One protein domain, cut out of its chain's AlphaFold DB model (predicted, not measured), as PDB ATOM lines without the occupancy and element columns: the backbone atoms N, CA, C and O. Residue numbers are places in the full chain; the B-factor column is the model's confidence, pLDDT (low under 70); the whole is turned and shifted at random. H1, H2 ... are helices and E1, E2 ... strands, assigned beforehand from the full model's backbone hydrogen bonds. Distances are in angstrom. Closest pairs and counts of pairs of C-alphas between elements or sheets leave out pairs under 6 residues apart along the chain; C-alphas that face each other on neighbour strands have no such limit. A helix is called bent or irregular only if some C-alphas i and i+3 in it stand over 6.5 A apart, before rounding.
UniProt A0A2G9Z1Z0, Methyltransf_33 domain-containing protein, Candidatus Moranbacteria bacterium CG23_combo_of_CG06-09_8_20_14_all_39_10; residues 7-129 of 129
ATOM      1  N   LEU A   7     -30.407 -47.928 -51.931       95.94
ATOM      2  CA  LEU A   7     -31.571 -48.227 -51.104       95.94
ATOM      3  C   LEU A   7     -32.768 -47.425 -51.613       95.94
ATOM      4  O   LEU A   7     -32.690 -46.205 -51.730       95.94
ATOM      5  N   ALA A   8     -33.883 -48.101 -51.875       96.50
ATOM      6  CA  ALA A   8     -35.162 -47.455 -52.136       96.50
ATOM      7  C   ALA A   8     -36.040 -47.543 -50.881       96.50
ATOM      8  O   ALA A   8     -36.323 -48.642 -50.404       96.50
ATOM      9  N   VAL A   9     -36.472 -46.396 -50.354       97.25
ATOM     10  CA  VAL A   9     -37.357 -46.315 -49.183       97.25
ATOM     11  C   VAL A   9     -38.664 -45.654 -49.585       97.25
ATOM     12  O   VAL A   9     -38.676 -44.480 -49.952       97.25
ATOM     13  N   GLY A  10     -39.760 -46.407 -49.511       96.75
ATOM     14  CA  GLY A  10     -41.112 -45.871 -49.626       96.75
ATOM     15  C   GLY A  10     -41.626 -45.429 -48.262       96.75
ATOM     16  O   GLY A  10     -41.553 -46.196 -47.302       96.75
ATOM     17  N   VAL A  11     -42.156 -44.213 -48.176       96.50
ATOM     18  CA  VAL A  11     -42.778 -43.678 -46.962       96.50
ATOM     19  C   VAL A  11     -44.128 -43.061 -47.288       96.50
ATOM     20  O   VAL A  11     -44.315 -42.463 -48.349       96.50
ATOM     21  N   GLN A  12     -45.064 -43.195 -46.353       95.62
ATOM     22  CA  GLN A  12     -46.280 -42.398 -46.366       95.62
ATOM     23  C   GLN A  12     -45.987 -41.064 -45.679       95.62
ATOM     24  O   GLN A  12     -45.478 -41.034 -44.553       95.62
ATOM     25  N   LEU A  13     -46.272 -39.971 -46.376       95.19
ATOM     26  CA  LEU A  13     -46.053 -38.624 -45.874       95.19
ATOM     27  C   LEU A  13     -47.196 -38.202 -44.944       95.19
ATOM     28  O   LEU A  13     -48.292 -38.747 -45.025       95.19
ATOM     29  N   SER A  14     -46.951 -37.243 -44.054       92.38
ATOM     30  CA  SER A  14     -47.947 -36.724 -43.098       92.38
ATOM     31  C   SER A  14     -48.940 -35.715 -43.695       92.38
ATOM     32  O   SER A  14     -49.660 -35.052 -42.950       92.38
ATOM     33  N   TYR A  15     -48.993 -35.572 -45.022       85.94
ATOM     34  CA  TYR A  15     -49.855 -34.588 -45.674       85.94
ATOM     35  C   TYR A  15     -51.338 -34.974 -45.547       85.94
ATOM     36  O   TYR A  15     -51.719 -36.072 -45.939       85.94
ATOM     37  N   ASP A  16     -52.160 -34.069 -45.006       89.69
ATOM     38  CA  ASP A  16     -53.579 -34.301 -44.675       89.69
ATOM     39  C   ASP A  16     -53.795 -35.535 -43.775       89.69
ATOM     40  O   ASP A  16     -54.336 -36.574 -44.166       89.69
ATOM     41  N   PHE A  17     -53.350 -35.415 -42.522       91.31
ATOM     42  CA  PHE A  17     -53.414 -36.490 -41.532       91.31
ATOM     43  C   PHE A  17     -54.833 -37.046 -41.332       91.31
ATOM     44  O   PHE A  17     -55.008 -38.254 -41.158       91.31
ATOM     45  N   ALA A  18     -55.856 -36.192 -41.413       92.12
ATOM     46  CA  ALA A  18     -57.251 -36.600 -41.293       92.12
ATOM     47  C   ALA A  18     -57.686 -37.510 -42.456       92.12
ATOM     48  O   ALA A  18     -58.303 -38.558 -42.226       92.12
ATOM     49  N   ALA A  19     -57.337 -37.154 -43.697       91.94
ATOM     50  CA  ALA A  19     -57.601 -38.003 -44.856       91.94
ATOM     51  C   ALA A  19     -56.864 -39.342 -44.747       91.94
ATOM     52  O   ALA A  19     -57.463 -40.396 -44.983       91.94
ATOM     53  N   ILE A  20     -55.602 -39.318 -44.314       91.94
ATOM     54  CA  ILE A  20     -54.809 -40.531 -44.097       91.94
ATOM     55  C   ILE A  20     -55.472 -41.418 -43.040       91.94
ATOM     56  O   ILE A  20     -55.689 -42.597 -43.305       91.94
ATOM     57  N   LEU A  21     -55.840 -40.888 -41.871       93.94
ATOM     58  CA  LEU A  21     -56.506 -41.653 -40.811       93.94
ATOM     59  C   LEU A  21     -57.752 -42.378 -41.330       93.94
ATOM     60  O   LEU A  21     -57.944 -43.569 -41.061       93.94
ATOM     61  N   LYS A  22     -58.552 -41.699 -42.155       93.38
ATOM     62  CA  LYS A  22     -59.746 -42.278 -42.776       93.38
ATOM     63  C   LYS A  22     -59.432 -43.471 -43.686       93.38
ATOM     64  O   LYS A  22     -60.230 -44.404 -43.739       93.38
ATOM     65  N   MET A  23     -58.274 -43.497 -44.354       91.44
ATOM     66  CA  MET A  23     -57.839 -44.649 -45.162       91.44
ATOM     67  C   MET A  23     -57.600 -45.905 -44.314       91.44
ATOM     68  O   MET A  23     -57.765 -47.019 -44.808       91.44
ATOM     69  N   TYR A  24     -57.214 -45.739 -43.046       91.88
ATOM     70  CA  TYR A  24     -56.981 -46.858 -42.132       91.88
ATOM     71  C   TYR A  24     -58.252 -47.289 -41.396       91.88
ATOM     72  O   TYR A  24     -58.345 -48.450 -41.007       91.88
ATOM     73  N   GLN A  25     -59.245 -46.410 -41.240       93.19
ATOM     74  CA  GLN A  25     -60.537 -46.700 -40.600       93.19
ATOM     75  C   GLN A  25     -61.475 -47.509 -41.512       93.19
ATOM     76  O   GLN A  25     -62.606 -47.120 -41.798       93.19
ATOM     77  N   THR A  26     -60.994 -48.660 -41.978       92.75
ATOM     78  CA  THR A  26     -61.744 -49.582 -42.831       92.75
ATOM     79  C   THR A  26     -62.021 -50.896 -42.099       92.75
ATOM     80  O   THR A  26     -61.230 -51.310 -41.241       92.75
ATOM     81  N   PRO A  27     -63.107 -51.610 -42.447       92.12
ATOM     82  CA  PRO A  27     -63.360 -52.949 -41.917       92.12
ATOM     83  C   PRO A  27     -62.191 -53.916 -42.153       92.12
ATOM     84  O   PRO A  27     -61.951 -54.801 -41.338       92.12
ATOM     85  N   GLN A  28     -61.442 -53.745 -43.244       91.44
ATOM     86  CA  GLN A  28     -60.279 -54.561 -43.583       91.44
ATOM     87  C   GLN A  28     -59.155 -54.404 -42.555       91.44
ATOM     88  O   GLN A  28     -58.637 -55.414 -42.082       91.44
ATOM     89  N   SER A  29     -58.817 -53.173 -42.157       87.19
ATOM     90  CA  SER A  29     -57.803 -52.917 -41.121       87.19
ATOM     91  C   SER A  29     -58.185 -53.532 -39.776       87.19
ATOM     92  O   SER A  29     -57.345 -54.099 -39.083       87.19
ATOM     93  N   ILE A  30     -59.467 -53.451 -39.421       87.44
ATOM     94  CA  ILE A  30     -60.010 -54.022 -38.181       87.44
ATOM     95  C   ILE A  30     -59.948 -55.555 -38.235       87.44
ATOM     96  O   ILE A  30     -59.465 -56.203 -37.308       87.44
ATOM     97  N   ASN A  31     -60.386 -56.148 -39.345       89.94
ATOM     98  CA  ASN A  31     -60.405 -57.600 -39.521       89.94
ATOM     99  C   ASN A  31     -59.003 -58.209 -39.628       89.94
ATOM    100  O   ASN A  31     -58.829 -59.371 -39.271       89.94
ATOM    101  N   PHE A  32     -58.005 -57.434 -40.055       88.88
ATOM    102  CA  PHE A  32     -56.612 -57.869 -40.099       88.88
ATOM    103  C   PHE A  32     -56.055 -58.249 -38.715       88.88
ATOM    104  O   PHE A  32     -55.295 -59.207 -38.608       88.88
ATOM    105  N   ALA A  33     -56.450 -57.546 -37.646       88.44
ATOM    106  CA  ALA A  33     -55.970 -57.835 -36.290       88.44
ATOM    107  C   ALA A  33     -56.651 -59.042 -35.631       88.44
ATOM    108  O   ALA A  33     -56.097 -59.618 -34.695       88.44
ATOM    109  N   ARG A  34     -57.831 -59.453 -36.105       89.75
ATOM    110  CA  ARG A  34     -58.638 -60.492 -35.448       89.75
ATOM    111  C   ARG A  34     -57.899 -61.836 -35.300       89.75
ATOM    112  O   ARG A  34     -57.833 -62.317 -34.170       89.75
ATOM    113  N   PRO A  35     -57.242 -62.393 -36.338       90.12
ATOM    114  CA  PRO A  35     -56.483 -63.637 -36.185       90.12
ATOM    115  C   PRO A  35     -55.317 -63.523 -35.190       90.12
ATOM    116  O   PRO A  35     -54.971 -64.493 -34.522       90.12
ATOM    117  N   MET A  36     -54.697 -62.340 -35.068       88.06
ATOM    118  CA  MET A  36     -53.619 -62.124 -34.095       88.06
ATOM    119  C   MET A  36     -54.141 -62.193 -32.658       88.06
ATOM    120  O   MET A  36     -53.477 -62.764 -31.797       88.06
ATOM    121  N   LEU A  37     -55.332 -61.648 -32.402       89.94
ATOM    122  CA  LEU A  37     -55.968 -61.684 -31.085       89.94
ATOM    123  C   LEU A  37     -56.434 -63.084 -30.709       89.94
ATOM    124  O   LEU A  37     -56.161 -63.533 -29.596       89.94
ATOM    125  N   GLU A  38     -57.040 -63.799 -31.653       90.31
ATOM    126  CA  GLU A  38     -57.471 -65.182 -31.450       90.31
ATOM    127  C   GLU A  38     -56.280 -66.085 -31.093       90.31
ATOM    128  O   GLU A  38     -56.360 -66.868 -30.146       90.31
ATOM    129  N   ASN A  39     -55.127 -65.894 -31.748       88.81
ATOM    130  CA  ASN A  39     -53.881 -66.599 -31.420       88.81
ATOM    131  C   ASN A  39     -53.342 -66.284 -30.012       88.81
ATOM    132  O   ASN A  39     -52.608 -67.091 -29.440       88.81
ATOM    133  N   LEU A  40     -53.692 -65.127 -29.447       88.06
ATOM    134  CA  LEU A  40     -53.363 -64.738 -28.073       88.06
ATOM    135  C   LEU A  40     -54.443 -65.161 -27.062       88.06
ATOM    136  O   LEU A  40     -54.317 -64.874 -25.871       88.06
ATOM    137  N   GLY A  41     -55.503 -65.836 -27.517       89.62
ATOM    138  CA  GLY A  41     -56.640 -66.229 -26.689       89.62
ATOM    139  C   GLY A  41     -57.594 -65.077 -26.363       89.62
ATOM    140  O   GLY A  41     -58.380 -65.195 -25.422       89.62
ATOM    141  N   ILE A  42     -57.539 -63.965 -27.098       91.31
ATOM    142  CA  ILE A  42     -58.462 -62.831 -26.975       91.31
ATOM    143  C   ILE A  42     -59.560 -63.009 -28.027       91.31
ATOM    144  O   ILE A  42     -59.291 -62.926 -29.225       91.31
ATOM    145  N   MET A  43     -60.788 -63.279 -27.584       89.75
ATOM    146  CA  MET A  43     -61.929 -63.477 -28.478       89.75
ATOM    147  C   MET A  43     -62.554 -62.132 -28.846       89.75
ATOM    148  O   MET A  43     -62.331 -61.117 -28.187       89.75
ATOM    149  N   ALA A  44     -63.367 -62.123 -29.903       86.19
ATOM    150  CA  ALA A  44     -63.997 -60.905 -30.412       86.19
ATOM    151  C   ALA A  44     -64.911 -60.199 -29.391       86.19
ATOM    152  O   ALA A  44     -65.099 -58.993 -29.474       86.19
ATOM    153  N   GLU A  45     -65.478 -60.940 -28.441       90.06
ATOM    154  CA  GLU A  45     -66.291 -60.401 -27.344       90.06
ATOM    155  C   GLU A  45     -65.469 -59.801 -26.192       90.06
ATOM    156  O   GLU A  45     -66.000 -59.019 -25.407       90.06
ATOM    157  N   ASP A  46     -64.174 -60.120 -26.097       92.75
ATOM    158  CA  ASP A  46     -63.298 -59.632 -25.026       92.75
ATOM    159  C   ASP A  46     -62.651 -58.286 -25.348       92.75
ATOM    160  O   ASP A  46     -62.076 -57.647 -24.462       92.75
ATOM    161  N   ALA A  47     -62.662 -57.881 -26.619       93.88
ATOM    162  CA  ALA A  47     -61.915 -56.728 -27.083       93.88
ATOM    163  C   ALA A  47     -62.590 -56.015 -28.256       93.88
ATOM    164  O   ALA A  47     -63.079 -56.628 -29.202       93.88
ATOM    165  N   GLU A  48     -62.516 -54.691 -28.232       95.19
ATOM    166  CA  GLU A  48     -62.863 -53.825 -29.350       95.19
ATOM    167  C   GLU A  48     -61.592 -53.457 -30.121       95.19
ATOM    168  O   GLU A  48     -60.619 -52.986 -29.534       95.19
ATOM    169  N   ILE A  49     -61.595 -53.656 -31.440       94.88
ATOM    170  CA  ILE A  49     -60.492 -53.269 -32.326       94.88
ATOM    171  C   ILE A  49     -60.859 -51.954 -33.005       94.88
ATOM    172  O   ILE A  49     -61.911 -51.855 -33.637       94.88
ATOM    173  N   PHE A  50     -59.975 -50.964 -32.938       95.19
ATOM    174  CA  PHE A  50     -60.204 -49.661 -33.554       95.19
ATOM    175  C   PHE A  50     -58.897 -49.021 -34.016       95.19
ATOM    176  O   PHE A  50     -57.809 -49.346 -33.542       95.19
ATOM    177  N   VAL A  51     -59.009 -48.083 -34.952       96.62
ATOM    178  CA  VAL A  51     -57.878 -47.286 -35.430       96.62
ATOM    179  C   VAL A  51     -57.963 -45.893 -34.822       96.62
ATOM    180  O   VAL A  51     -59.010 -45.246 -34.906       96.62
ATOM    181  N   SER A  52     -56.860 -45.421 -34.249       96.06
ATOM    182  CA  SER A  52     -56.713 -44.044 -33.768       96.06
ATOM    183  C   SER A  52     -55.546 -43.348 -34.464       96.06
ATOM    184  O   SER A  52     -54.602 -43.999 -34.912       96.06
ATOM    185  N   GLY A  53     -55.608 -42.021 -34.535       96.31
ATOM    186  CA  GLY A  53     -54.502 -41.178 -34.976       96.31
ATOM    187  C   GLY A  53     -54.007 -40.295 -33.832       96.31
ATOM    188  O   GLY A  53     -54.818 -39.794 -33.057       96.31
ATOM    189  N   ASP A  54     -52.695 -40.120 -33.743       96.12
ATOM    190  CA  ASP A  54     -52.010 -39.121 -32.922       96.12
ATOM    191  C   ASP A  54     -51.294 -38.172 -33.890       96.12
ATOM    192  O   ASP A  54     -50.278 -38.529 -34.487       96.12
ATOM    193  N   GLU A  55     -51.885 -37.001 -34.131       94.44
ATOM    194  CA  GLU A  55     -51.378 -36.042 -35.118       94.44
ATOM    195  C   GLU A  55     -50.075 -35.383 -34.653       94.44
ATOM    196  O   GLU A  55     -49.182 -35.166 -35.470       94.44
ATOM    197  N   GLU A  56     -49.912 -35.155 -33.346       93.50
ATOM    198  CA  GLU A  56     -48.685 -34.583 -32.777       93.50
ATOM    199  C   GLU A  56     -47.490 -35.515 -32.995       93.50
ATOM    200  O   GLU A  56     -46.402 -35.072 -33.369       93.50
ATOM    201  N   LYS A  57     -47.699 -36.825 -32.817       94.19
ATOM    202  CA  LYS A  57     -46.678 -37.842 -33.116       94.19
ATOM    203  C   LYS A  57     -46.659 -38.283 -34.576       94.19
ATOM    204  O   LYS A  57     -45.741 -38.994 -34.983       94.19
ATOM    205  N   ARG A  58     -47.642 -37.859 -35.377       95.25
ATOM    206  CA  ARG A  58     -47.869 -38.286 -36.768       95.25
ATOM    207  C   ARG A  58     -47.953 -39.813 -36.882       95.25
ATOM    208  O   ARG A  58     -47.382 -40.435 -37.777       95.25
ATOM    209  N   GLU A  59     -48.690 -40.428 -35.966       96.69
ATOM    210  CA  GLU A  59     -48.829 -41.876 -35.832       96.69
ATOM    211  C   GLU A  59     -50.270 -42.316 -36.058       96.69
ATOM    212  O   GLU A  59     -51.203 -41.780 -35.469       96.69
ATOM    213  N   ILE A  60     -50.459 -43.358 -36.864       96.38
ATOM    214  CA  ILE A  60     -51.731 -44.083 -36.919       96.38
ATOM    215  C   ILE A  60     -51.521 -45.442 -36.284       96.38
ATOM    216  O   ILE A  60     -50.619 -46.180 -36.684       96.38
ATOM    217  N   SER A  61     -52.375 -45.768 -35.324       96.69
ATOM    218  CA  SER A  61     -52.284 -47.000 -34.557       96.69
ATOM    219  C   SER A  61     -53.523 -47.861 -34.741       96.69
ATOM    220  O   SER A  61     -54.651 -47.369 -34.687       96.69
ATOM    221  N   LEU A  62     -53.306 -49.162 -34.926       95.69
ATOM    222  CA  LEU A  62     -54.341 -50.176 -34.763       95.69
ATOM    223  C   LEU A  62     -54.305 -50.630 -33.308       95.69
ATOM    224  O   LEU A  62     -53.299 -51.177 -32.853       95.69
ATOM    225  N   ASN A  63     -55.383 -50.385 -32.579       95.69
ATOM    226  CA  ASN A  63     -55.462 -50.623 -31.148       95.69
ATOM    227  C   ASN A  63     -56.517 -51.669 -30.820       95.69
ATOM    228  O   ASN A  63     -57.479 -51.875 -31.562       95.69
ATOM    229  N   ILE A  64     -56.344 -52.264 -29.647       95.06
ATOM    230  CA  ILE A  64     -57.368 -53.045 -28.971       95.06
ATOM    231  C   ILE A  64     -57.708 -52.397 -27.644       95.06
ATOM    232  O   ILE A  64     -56.813 -51.993 -26.902       95.06
ATOM    233  N   LYS A  65     -58.994 -52.330 -27.332       96.62
ATOM    234  CA  LYS A  65     -59.497 -51.992 -26.007       96.62
ATOM    235  C   LYS A  65     -60.102 -53.240 -25.397       96.62
ATOM    236  O   LYS A  65     -61.038 -53.810 -25.946       96.62
ATOM    237  N   ILE A  66     -59.561 -53.654 -24.262       96.56
ATOM    238  CA  ILE A  66     -60.046 -54.806 -23.508       96.56
ATOM    239  C   ILE A  66     -61.377 -54.433 -22.852       96.56
ATOM    240  O   ILE A  66     -61.480 -53.391 -22.206       96.56
ATOM    241  N   LEU A  67     -62.410 -55.251 -23.042       96.69
ATOM    242  CA  LEU A  67     -63.764 -54.982 -22.552       96.69
ATOM    243  C   LEU A  67     -64.015 -55.580 -21.165       96.69
ATOM    244  O   LEU A  67     -64.803 -55.029 -20.400       96.69
ATOM    245  N   GLN A  68     -63.313 -56.661 -20.825       94.50
ATOM    246  CA  GLN A  68     -63.409 -57.340 -19.535       94.50
ATOM    247  C   GLN A  68     -62.045 -57.844 -19.063       94.50
ATOM    248  O   GLN A  68     -61.179 -58.149 -19.883       94.50
ATOM    249  N   ASP A  69     -61.864 -57.945 -17.745       94.75
ATOM    250  CA  ASP A  69     -60.640 -58.486 -17.156       94.75
ATOM    251  C   ASP A  69     -60.350 -59.887 -17.707       94.75
ATOM    252  O   ASP A  69     -61.213 -60.769 -17.703       94.75
ATOM    253  N   LYS A  70     -59.119 -60.108 -18.170       91.81
ATOM    254  CA  LYS A  70     -58.702 -61.373 -18.772       91.81
ATOM    255  C   LYS A  70     -57.256 -61.712 -18.447       91.81
ATOM    256  O   LYS A  70     -56.399 -60.843 -18.329       91.81
ATOM    257  N   GLU A  71     -56.961 -63.001 -18.346       93.88
ATOM    258  CA  GLU A  71     -55.592 -63.511 -18.291       93.88
ATOM    259  C   GLU A  71     -55.289 -64.241 -19.602       93.88
ATOM    260  O   GLU A  71     -56.037 -65.130 -20.007       93.88
ATOM    261  N   ILE A  72     -54.202 -63.854 -20.269       91.75
ATOM    262  CA  ILE A  72     -53.697 -64.545 -21.460       91.75
ATOM    263  C   ILE A  72     -52.395 -65.269 -21.131       91.75
ATOM    264  O   ILE A  72     -51.610 -64.822 -20.287       91.75
ATOM    265  N   GLN A  73     -52.145 -66.381 -21.820       90.94
ATOM    266  CA  GLN A  73     -50.919 -67.155 -21.668       90.94
ATOM    267  C   GLN A  73     -50.064 -67.047 -22.931       90.94
ATOM    268  O   GLN A  73     -50.479 -67.457 -24.010       90.94
ATOM    269  N   ILE A  74     -48.837 -66.546 -22.780       87.69
ATOM    270  CA  ILE A  74     -47.840 -66.484 -23.853       87.69
ATOM    271  C   ILE A  74     -46.649 -67.343 -23.430       87.69
ATOM    272  O   ILE A  74     -45.857 -66.971 -22.560       87.69
ATOM    273  N   GLY A  75     -46.544 -68.539 -24.012       88.50
ATOM    274  CA  GLY A  75     -45.562 -69.537 -23.592       88.50
ATOM    275  C   GLY A  75     -45.761 -69.934 -22.123       88.50
ATOM    276  O   GLY A  75     -46.773 -70.535 -21.764       88.50
ATOM    277  N   LYS A  76     -44.786 -69.604 -21.266       93.50
ATOM    278  CA  LYS A  76     -44.851 -69.849 -19.811       93.50
ATOM    279  C   LYS A  76     -45.359 -68.643 -19.011       93.50
ATOM    280  O   LYS A  76     -45.579 -68.769 -17.809       93.50
ATOM    281  N   SER A  77     -45.526 -67.493 -19.657       93.75
ATOM    282  CA  SER A  77     -45.921 -66.248 -19.007       93.75
ATOM    283  C   SER A  77     -47.437 -66.112 -18.974       93.75
ATOM    284  O   SER A  77     -48.109 -66.394 -19.965       93.75
ATOM    285  N   ARG A  78     -47.961 -65.631 -17.844       93.50
ATOM    286  CA  ARG A  78     -49.360 -65.222 -17.681       93.50
ATOM    287  C   ARG A  78     -49.416 -63.709 -17.595       93.50
ATOM    288  O   ARG A  78     -48.709 -63.114 -16.781       93.50
ATOM    289  N   ILE A  79     -50.221 -63.096 -18.449       93.19
ATOM    290  CA  ILE A  79     -50.357 -61.645 -18.540       93.19
ATOM    291  C   ILE A  79     -51.800 -61.299 -18.208       93.19
ATOM    292  O   ILE A  79     -52.720 -61.764 -18.877       93.19
ATOM    293  N   LYS A  80     -51.981 -60.466 -17.183       94.81
ATOM    294  CA  LYS A  80     -53.285 -59.912 -16.827       94.81
ATOM    295  C   LYS A  80     -53.567 -58.664 -17.657       94.81
ATOM    296  O   LYS A  80     -52.726 -57.767 -17.773       94.81
ATOM    297  N   LEU A  81     -54.751 -58.637 -18.244       94.44
ATOM    298  CA  LEU A  81     -55.309 -57.557 -19.033       94.44
ATOM    299  C   LEU A  81     -56.545 -57.050 -18.299       94.44
ATOM    300  O   LEU A  81     -57.470 -57.813 -18.055       94.44
ATOM    301  N   GLU A  82     -56.535 -55.780 -17.923       96.31
ATOM    302  CA  GLU A  82     -57.640 -55.153 -17.200       96.31
ATOM    303  C   GLU A  82     -58.662 -54.582 -18.186       96.31
ATOM    304  O   GLU A  82     -58.297 -54.092 -19.262       96.31
ATOM    305  N   ALA A  83     -59.936 -54.612 -17.811       96.94
ATOM    306  CA  ALA A  83     -61.003 -53.948 -18.540       96.94
ATOM    307  C   ALA A  83     -60.684 -52.455 -18.731       96.94
ATOM    308  O   ALA A  83     -60.185 -51.768 -17.841       96.94
ATOM    309  N   GLY A  84     -60.957 -51.938 -19.925       96.56
ATOM    310  CA  GLY A  84     -60.643 -50.570 -20.330       96.56
ATOM    311  C   GLY A  84     -59.198 -50.355 -20.787       96.56
ATOM    312  O   GLY A  84     -58.922 -49.334 -21.424       96.56
ATOM    313  N   LYS A  85     -58.280 -51.301 -20.544       95.75
ATOM    314  CA  LYS A  85     -56.896 -51.191 -21.014       95.75
ATOM    315  C   LYS A  85     -56.859 -51.135 -22.538       95.75
ATOM    316  O   LYS A  85     -57.431 -51.987 -23.216       95.75
ATOM    317  N   THR A  86     -56.146 -50.143 -23.066       95.62
ATOM    318  CA  THR A  86     -55.888 -50.007 -24.503       95.62
ATOM    319  C   THR A  86     -54.456 -50.425 -24.816       95.62
ATOM    320  O   THR A  86     -53.529 -50.047 -24.100       95.62
ATOM    321  N   ILE A  87     -54.274 -51.226 -25.863       92.44
ATOM    322  CA  ILE A  87     -52.975 -51.737 -26.311       92.44
ATOM    323  C   ILE A  87     -52.852 -51.478 -27.810       92.44
ATOM    324  O   ILE A  87     -53.733 -51.854 -28.580       92.44
ATOM    325  N   SER A  88     -51.748 -50.866 -28.230       93.75
ATOM    326  CA  SER A  88     -51.432 -50.681 -29.647       93.75
ATOM    327  C   SER A  88     -50.805 -51.954 -30.213       93.75
ATOM    328  O   SER A  88     -49.812 -52.452 -29.686       93.75
ATOM    329  N   LEU A  89     -51.394 -52.490 -31.281       90.69
ATOM    330  CA  LEU A  89     -50.895 -53.673 -31.984       90.69
ATOM    331  C   LEU A  89     -49.894 -53.303 -33.078       90.69
ATOM    332  O   LEU A  89     -48.899 -53.994 -33.278       90.69
ATOM    333  N   ILE A  90     -50.192 -52.235 -33.815       92.38
ATOM    334  CA  ILE A  90     -49.414 -51.772 -34.964       92.38
ATOM    335  C   ILE A  90     -49.370 -50.257 -34.900       92.38
ATOM    336  O   ILE A  90     -50.413 -49.632 -34.712       92.38
ATOM    337  N   VAL A  91     -48.186 -49.691 -35.111       95.00
ATOM    338  CA  VAL A  91     -47.976 -48.250 -35.256       95.00
ATOM    339  C   VAL A  91     -47.427 -47.991 -36.650       95.00
ATOM    340  O   VAL A  91     -46.490 -48.650 -37.102       95.00
ATOM    341  N   SER A  92     -48.026 -47.036 -37.348       95.31
ATOM    342  CA  SER A  92     -47.582 -46.581 -38.655       95.31
ATOM    343  C   SER A  92     -47.258 -45.093 -38.579       95.31
ATOM    344  O   SER A  92     -48.157 -44.249 -38.655       95.31
ATOM    345  N   HIS A  93     -45.969 -44.783 -38.448       96.44
ATOM    346  CA  HIS A  93     -45.463 -43.413 -38.478       96.44
ATOM    347  C   HIS A  93     -45.623 -42.800 -39.870       96.44
ATOM    348  O   HIS A  93     -45.496 -43.482 -40.893       96.44
ATOM    349  N   LYS A  94     -45.904 -41.504 -39.892       95.94
ATOM    350  CA  LYS A  94     -45.946 -40.668 -41.085       95.94
ATOM    351  C   LYS A  94     -44.810 -39.669 -41.003       95.94
ATOM    352  O   LYS A  94     -44.523 -39.135 -39.935       95.94
ATOM    353  N   TYR A  95     -44.177 -39.436 -42.141       95.69
ATOM    354  CA  TYR A  95     -42.946 -38.663 -42.204       95.69
ATOM    355  C   TYR A  95     -43.147 -37.368 -42.970       95.69
ATOM    356  O   TYR A  95     -44.011 -37.255 -43.838       95.69
ATOM    357  N   GLU A  96     -42.276 -36.409 -42.704       94.88
ATOM    358  CA  GLU A  96     -42.100 -35.258 -43.578       94.88
ATOM    359  C   GLU A  96     -40.836 -35.417 -44.418       94.88
ATOM    360  O   GLU A  96     -39.881 -36.098 -44.042       94.88
ATOM    361  N   ILE A  97     -40.796 -34.743 -45.565       94.44
ATOM    362  CA  ILE A  97     -39.623 -34.775 -46.445       94.44
ATOM    363  C   ILE A  97     -38.348 -34.292 -45.719       94.44
ATOM    364  O   ILE A  97     -37.353 -35.015 -45.791       94.44
ATOM    365  N   PRO A  98     -38.348 -33.168 -44.966       95.19
ATOM    366  CA  PRO A  98     -37.146 -32.722 -44.253       95.19
ATOM    367  C   PRO A  98     -36.685 -33.690 -43.156       95.19
ATOM    368  O   PRO A  98     -35.515 -33.721 -42.786       95.19
ATOM    369  N   GLU A  99     -37.595 -34.495 -42.607       94.69
ATOM    370  CA  GLU A  99     -37.240 -35.539 -41.647       94.69
ATOM    371  C   GLU A  99     -36.523 -36.705 -42.333       94.69
ATOM    372  O   GLU A  99     -35.523 -37.196 -41.814       94.69
ATOM    373  N   MET A 100     -36.966 -37.098 -43.529       95.38
ATOM    374  CA  MET A 100     -36.284 -38.122 -44.324       95.38
ATOM    375  C   MET A 100     -34.874 -37.695 -44.738       95.38
ATOM    376  O   MET A 100     -33.967 -38.529 -44.754       95.38
ATOM    377  N   GLU A 101     -34.667 -36.408 -45.015       95.00
ATOM    378  CA  GLU A 101     -33.339 -35.835 -45.268       95.00
ATOM    379  C   GLU A 101     -32.432 -36.020 -44.042       95.00
ATOM    380  O   GLU A 101     -31.378 -36.650 -44.151       95.00
ATOM    381  N   LYS A 102     -32.897 -35.628 -42.849       96.38
ATOM    382  CA  LYS A 102     -32.158 -35.827 -41.587       96.38
ATOM    383  C   LYS A 102     -31.864 -37.300 -41.293       96.38
ATOM    384  O   LYS A 102     -30.758 -37.635 -40.871       96.38
ATOM    385  N   LEU A 103     -32.837 -38.187 -41.508       95.81
ATOM    386  CA  LEU A 103     -32.662 -39.629 -41.310       95.81
ATOM    387  C   LEU A 103     -31.626 -40.207 -42.281       95.81
ATOM    388  O   LEU A 103     -30.812 -41.039 -41.876       95.81
ATOM    389  N   SER A 104     -31.615 -39.749 -43.536       95.31
ATOM    390  CA  SER A 104     -30.617 -40.170 -44.523       95.31
ATOM    391  C   SER A 104     -29.206 -39.722 -44.135       95.31
ATOM    392  O   SER A 104     -28.288 -40.542 -44.121       95.31
ATOM    393  N   GLU A 105     -29.045 -38.473 -43.690       95.38
ATOM    394  CA  GLU A 105     -27.763 -37.938 -43.221       95.38
ATOM    395  C   GLU A 105     -27.251 -38.690 -41.989       95.38
ATOM    396  O   GLU A 105     -26.091 -39.109 -41.950       95.38
ATOM    397  N   ALA A 106     -28.126 -38.941 -41.008       95.94
ATOM    398  CA  ALA A 106     -27.797 -39.720 -39.815       95.94
ATOM    399  C   ALA A 106     -27.366 -41.156 -40.164       95.94
ATOM    400  O   ALA A 106     -26.449 -41.706 -39.548       95.94
ATOM    401  N   ALA A 107     -27.977 -41.744 -41.195       95.00
ATOM    402  CA  ALA A 107     -27.603 -43.046 -41.740       95.00
ATOM    403  C   ALA A 107     -26.353 -43.007 -42.644       95.00
ATOM    404  O   ALA A 107     -25.902 -44.064 -43.097       95.00
ATOM    405  N   LYS A 108     -25.766 -41.823 -42.876       95.12
ATOM    406  CA  LYS A 108     -24.654 -41.578 -43.812       95.12
ATOM    407  C   LYS A 108     -24.998 -42.018 -45.236       95.12
ATOM    408  O   LYS A 108     -24.193 -42.666 -45.903       95.12
ATOM    409  N   LEU A 109     -26.212 -41.694 -45.663       95.38
ATOM    410  CA  LEU A 109     -26.730 -41.930 -47.001       95.38
ATOM    411  C   LEU A 109     -27.031 -40.593 -47.678       95.38
ATOM    412  O   LEU A 109     -27.481 -39.643 -47.045       95.38
ATOM    413  N   THR A 110     -26.814 -40.536 -48.987       95.25
ATOM    414  CA  THR A 110     -27.166 -39.387 -49.823       95.25
ATOM    415  C   THR A 110     -28.426 -39.705 -50.614       95.25
ATOM    416  O   THR A 110     -28.442 -40.675 -51.373       95.25
ATOM    417  N   ILE A 111     -29.463 -38.876 -50.496       96.56
ATOM    418  CA  ILE A 111     -30.650 -38.960 -51.359       96.56
ATOM    419  C   ILE A 111     -30.261 -38.503 -52.772       96.56
ATOM    420  O   ILE A 111     -29.875 -37.355 -52.979       96.56
ATOM    421  N   LYS A 112     -30.363 -39.401 -53.754       96.50
ATOM    422  CA  LYS A 112     -30.107 -39.107 -55.173       96.50
ATOM    423  C   LYS A 112     -31.358 -38.658 -55.904       96.50
ATOM    424  O   LYS A 112     -31.299 -37.745 -56.717       96.50
ATOM    425  N   ASN A 113     -32.479 -39.317 -55.622       96.50
ATOM    426  CA  ASN A 113     -33.763 -39.018 -56.240       96.50
ATOM    427  C   ASN A 113     -34.890 -39.108 -55.216       96.50
ATOM    428  O   ASN A 113     -34.840 -39.905 -54.275       96.50
ATOM    429  N   LYS A 114     -35.931 -38.315 -55.457       96.81
ATOM    430  CA  LYS A 114     -37.187 -38.321 -54.714       96.81
ATOM    431  C   LYS A 114     -38.333 -38.369 -55.715       96.81
ATOM    432  O   LYS A 114     -38.453 -37.478 -56.553       96.81
ATOM    433  N   PHE A 115     -39.175 -39.383 -55.596       97.25
ATOM    434  CA  PHE A 115     -40.369 -39.550 -56.412       97.25
ATOM    435  C   PHE A 115     -41.590 -39.379 -55.521       97.25
ATOM    436  O   PHE A 115     -41.716 -40.076 -54.519       97.25
ATOM    437  N   LEU A 116     -42.467 -38.447 -55.874       96.31
ATOM    438  CA  LEU A 116     -43.735 -38.212 -55.188       96.31
ATOM    439  C   LEU A 116     -44.860 -38.775 -56.049       96.31
ATOM    440  O   LEU A 116     -44.806 -38.684 -57.278       96.31
ATOM    441  N   ASN A 117     -45.875 -39.356 -55.416       94.31
ATOM    442  CA  ASN A 117     -47.107 -39.676 -56.127       94.31
ATOM    443  C   ASN A 117     -47.912 -38.391 -56.423       94.31
ATOM    444  O   ASN A 117     -47.590 -37.309 -55.934       94.31
ATOM    445  N   ALA A 118     -48.952 -38.501 -57.256       91.94
ATOM    446  CA  ALA A 118     -49.675 -37.342 -57.790       91.94
ATOM    447  C   ALA A 118     -50.297 -36.436 -56.710       91.94
ATOM    448  O   ALA A 118     -50.327 -35.219 -56.878       91.94
ATOM    449  N   ASP A 119     -50.767 -37.023 -55.609       90.06
ATOM    450  CA  ASP A 119     -51.361 -36.302 -54.477       90.06
ATOM    451  C   ASP A 119     -50.360 -36.002 -53.347       90.06
ATOM    452  O   ASP A 119     -50.739 -35.425 -52.332       90.06
ATOM    453  N   GLN A 120     -49.085 -36.365 -53.526       90.50
ATOM    454  CA  GLN A 120     -47.996 -36.172 -52.564       90.50
ATOM    455  C   GLN A 120     -48.219 -36.840 -51.192       90.50
ATOM    456  O   GLN A 120     -47.541 -36.496 -50.224       90.50
ATOM    457  N   SER A 121     -49.119 -37.822 -51.085       90.94
ATOM    458  CA  SER A 121     -49.320 -38.605 -49.855       90.94
ATOM    459  C   SER A 121     -48.256 -39.688 -49.642       90.94
ATOM    460  O   SER A 121     -48.099 -40.197 -48.530       90.94
ATOM    461  N   TYR A 122     -47.481 -40.024 -50.676       95.19
ATOM    462  CA  TYR A 122     -46.373 -40.974 -50.609       95.19
ATOM    463  C   TYR A 122     -45.136 -40.443 -51.325       95.19
ATOM    464  O   TYR A 122     -45.217 -39.767 -52.356       95.19
ATOM    465  N   ALA A 123     -43.973 -40.836 -50.814       96.69
ATOM    466  CA  ALA A 123     -42.700 -40.599 -51.467       96.69
ATOM    467  C   ALA A 123     -41.837 -41.859 -51.486       96.69
ATOM    468  O   ALA A 123     -41.835 -42.652 -50.545       96.69
ATOM    469  N   VAL A 124     -41.063 -42.011 -52.557       97.81
ATOM    470  CA  VAL A 124     -39.971 -42.977 -52.649       97.81
ATOM    471  C   VAL A 124     -38.659 -42.210 -52.741       97.81
ATOM    472  O   VAL A 124     -38.474 -41.377 -53.631       97.81
ATOM    473  N   PHE A 125     -37.743 -42.510 -51.828       97.62
ATOM    474  CA  PHE A 125     -36.399 -41.951 -51.785       97.62
ATOM    475  C   PHE A 125     -35.401 -42.996 -52.268       97.62
ATOM    476  O   PHE A 125     -35.333 -44.089 -51.703       97.62
ATOM    477  N   LEU A 126     -34.619 -42.659 -53.294       97.56
ATOM    478  CA  LEU A 126     -33.477 -43.461 -53.721       97.56
ATOM    479  C   LEU A 126     -32.216 -42.888 -53.080       97.56
ATOM    480  O   LEU A 126     -31.862 -41.734 -53.331       97.56
ATOM    481  N   MET A 127     -31.555 -43.693 -52.257       96.50
ATOM    482  CA  MET A 127     -30.406 -43.302 -51.453       96.50
ATOM    483  C   MET A 127     -29.189 -44.168 -51.769       96.50
ATOM    484  O   MET A 127     -29.328 -45.350 -52.074       96.50
ATOM    485  N   GLU A 128     -27.996 -43.599 -51.646       95.62
ATOM    486  CA  GLU A 128     -26.718 -44.296 -51.847       95.62
ATOM    487  C   GLU A 128     -25.754 -43.997 -50.702       95.62
ATOM    488  O   GLU A 128     -25.870 -42.959 -50.045       95.62
ATOM    489  N   LYS A 129     -24.807 -44.909 -50.469       88.88
ATOM    490  CA  LYS A 129     -23.742 -44.751 -49.476       88.88
ATOM    491  C   LYS A 129     -22.447 -44.235 -50.091       88.88
ATOM    492  O   LYS A 129     -22.057 -44.777 -51.150       88.88
TER     493      LYS A 129
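What this domain is: This is residues 7 to 129 of the 129 residues of the protein "Methyltransf_33 domain-containing protein" of Candidatus Moranbacteria bacterium CG23_combo_of_CG06-09_8_20_14_all_39_10 (UniProt A0A2G9Z1Z0). The model is an elongated shape of two lobes: in one, the small antiparallel sheet E1 - E8 - E7 has H3 over one face; in the other, a longer, strongly twisted sheet, E2 - E3 - E6, has H1 and H2 over one face and the other face bare of helices. Two stretches of chain, residues 13 to 16 and 94 to 96, join the lobes, and the hairpin of E4 and E5 is set crosswise at the end of the second lobe farthest from the first. The printed part has 123 residues, with three named helices and eight named strands in the order E1 H1 H2 E2 E3 E4 E5 E6 H3 E7 E8, and its class is mixed, helices and strands. The whole is loose, with a radius of gyration of the C-alphas of 18.4 A, and the C-alphas span 51 by 33 by 24 A.

How they stand to each other: E1, residues 7 to 12, is an edge strand of a sheet with the inner strand E8, residues 122 to 128, and the other edge strand E7, residues 110 to 116. E1 and E8 are antiparallel at 159 degrees, with N 9 and O 125 2.9 A apart, within hydrogen-bond range. The sheet is only just strongly twisted, its C-alphas lying up to 4.4 A off the best plane. H1, residues 17 to 24, and H2, residues 27 to 39, meet only through their link. Both are on the same face of the sheet of E2, residues 47 to 54, E3, residues 59 to 66, and E6, residues 86 to 93, and make two layers with it, helices on one face of a sheet. H1 runs along the strands over E2 at a height over the sheet of 9.0 A; its closest C-alphas to E2 are those of Leu 21 and Gly 53, 6.2 A apart. H2 has a height over the sheet of 8.4 A and runs slantwise to the strands, at 47 degrees to E2 on the local plane; it lies over E2 and only just over E3, on which 3 of its 13 C-alphas fall. The closest C-alphas of H2 and E2 are those of Ile 30 and Ile 49, 5.9 A apart. H2 is only just irregular: C-alphas 32 and 35 are 7.0 A apart. E2 and E3 form a hairpin, antiparallel at 155 degrees, with N 50 and O 63 3.0 A apart. E3 is the inner strand and is antiparallel to E6 at 165 degrees, with N 62 and O 90 2.9 A apart. E2 bends by 51 degrees at residue 51, and E6 bends by 69 degrees at residue 89. E4, residues 70 to 74, and E5, residues 77 to 81, form a hairpin, antiparallel at 152 degrees, with N 72 and O 79 2.9 A apart. E4 and E6 are apart, as are E5 and E6; the closest C-alphas of E3 and E5 are those of Ile 66 and Leu 81, 7.1 A apart. H3, residues 97 to 106, is on the sheet E1 - E8 - E7 at a height over the sheet of 9.2 A. It runs along the strands, at 24 degrees to E8 on the local plane, and its closest C-alphas to E7 are those of Ser 104 and Thr 110, 6.4 A apart. E7 and E8 form a hairpin, antiparallel at 158 degrees, with N 115 and O 124 2.9 A apart. Every O i to N i+4 pair is within hydrogen-bond range in H3, against 3 of 4 in H1 and 5 of 9 in H2.

Where its parts are: E1 begins at C-alpha 7, (-31.571, -48.227, -51.104), and H1 follows from residue 17. H2, residues 27 to 39, measures 19.7 A from first to last C-alpha. E2 begins at C-alpha 47, (-61.915, -56.728, -27.083), and measures 21.0 A; E3 measures 21.1 A. E4 and E5 come next, then E6 at 18.6 A, H3 at 14.4 A and E7 at 17.5 A. E8 measures 20.0 A and ends at C-alpha 128, (-26.718, -44.296, -51.847).

The domain as a whole: The two C-alphas farthest apart are those of Asp 69 and Lys 112, at 52.5 A, while those of Leu 7 and Lys 129, the first and last printed, are 8.7 A apart. The printed part has no cut and ends at residue 129, the chain's last. The link from H2 to E2, with 7 residues, is short; the others are tight. The mean pLDDT of the printed part is 93.7, and no printed residue is under 70.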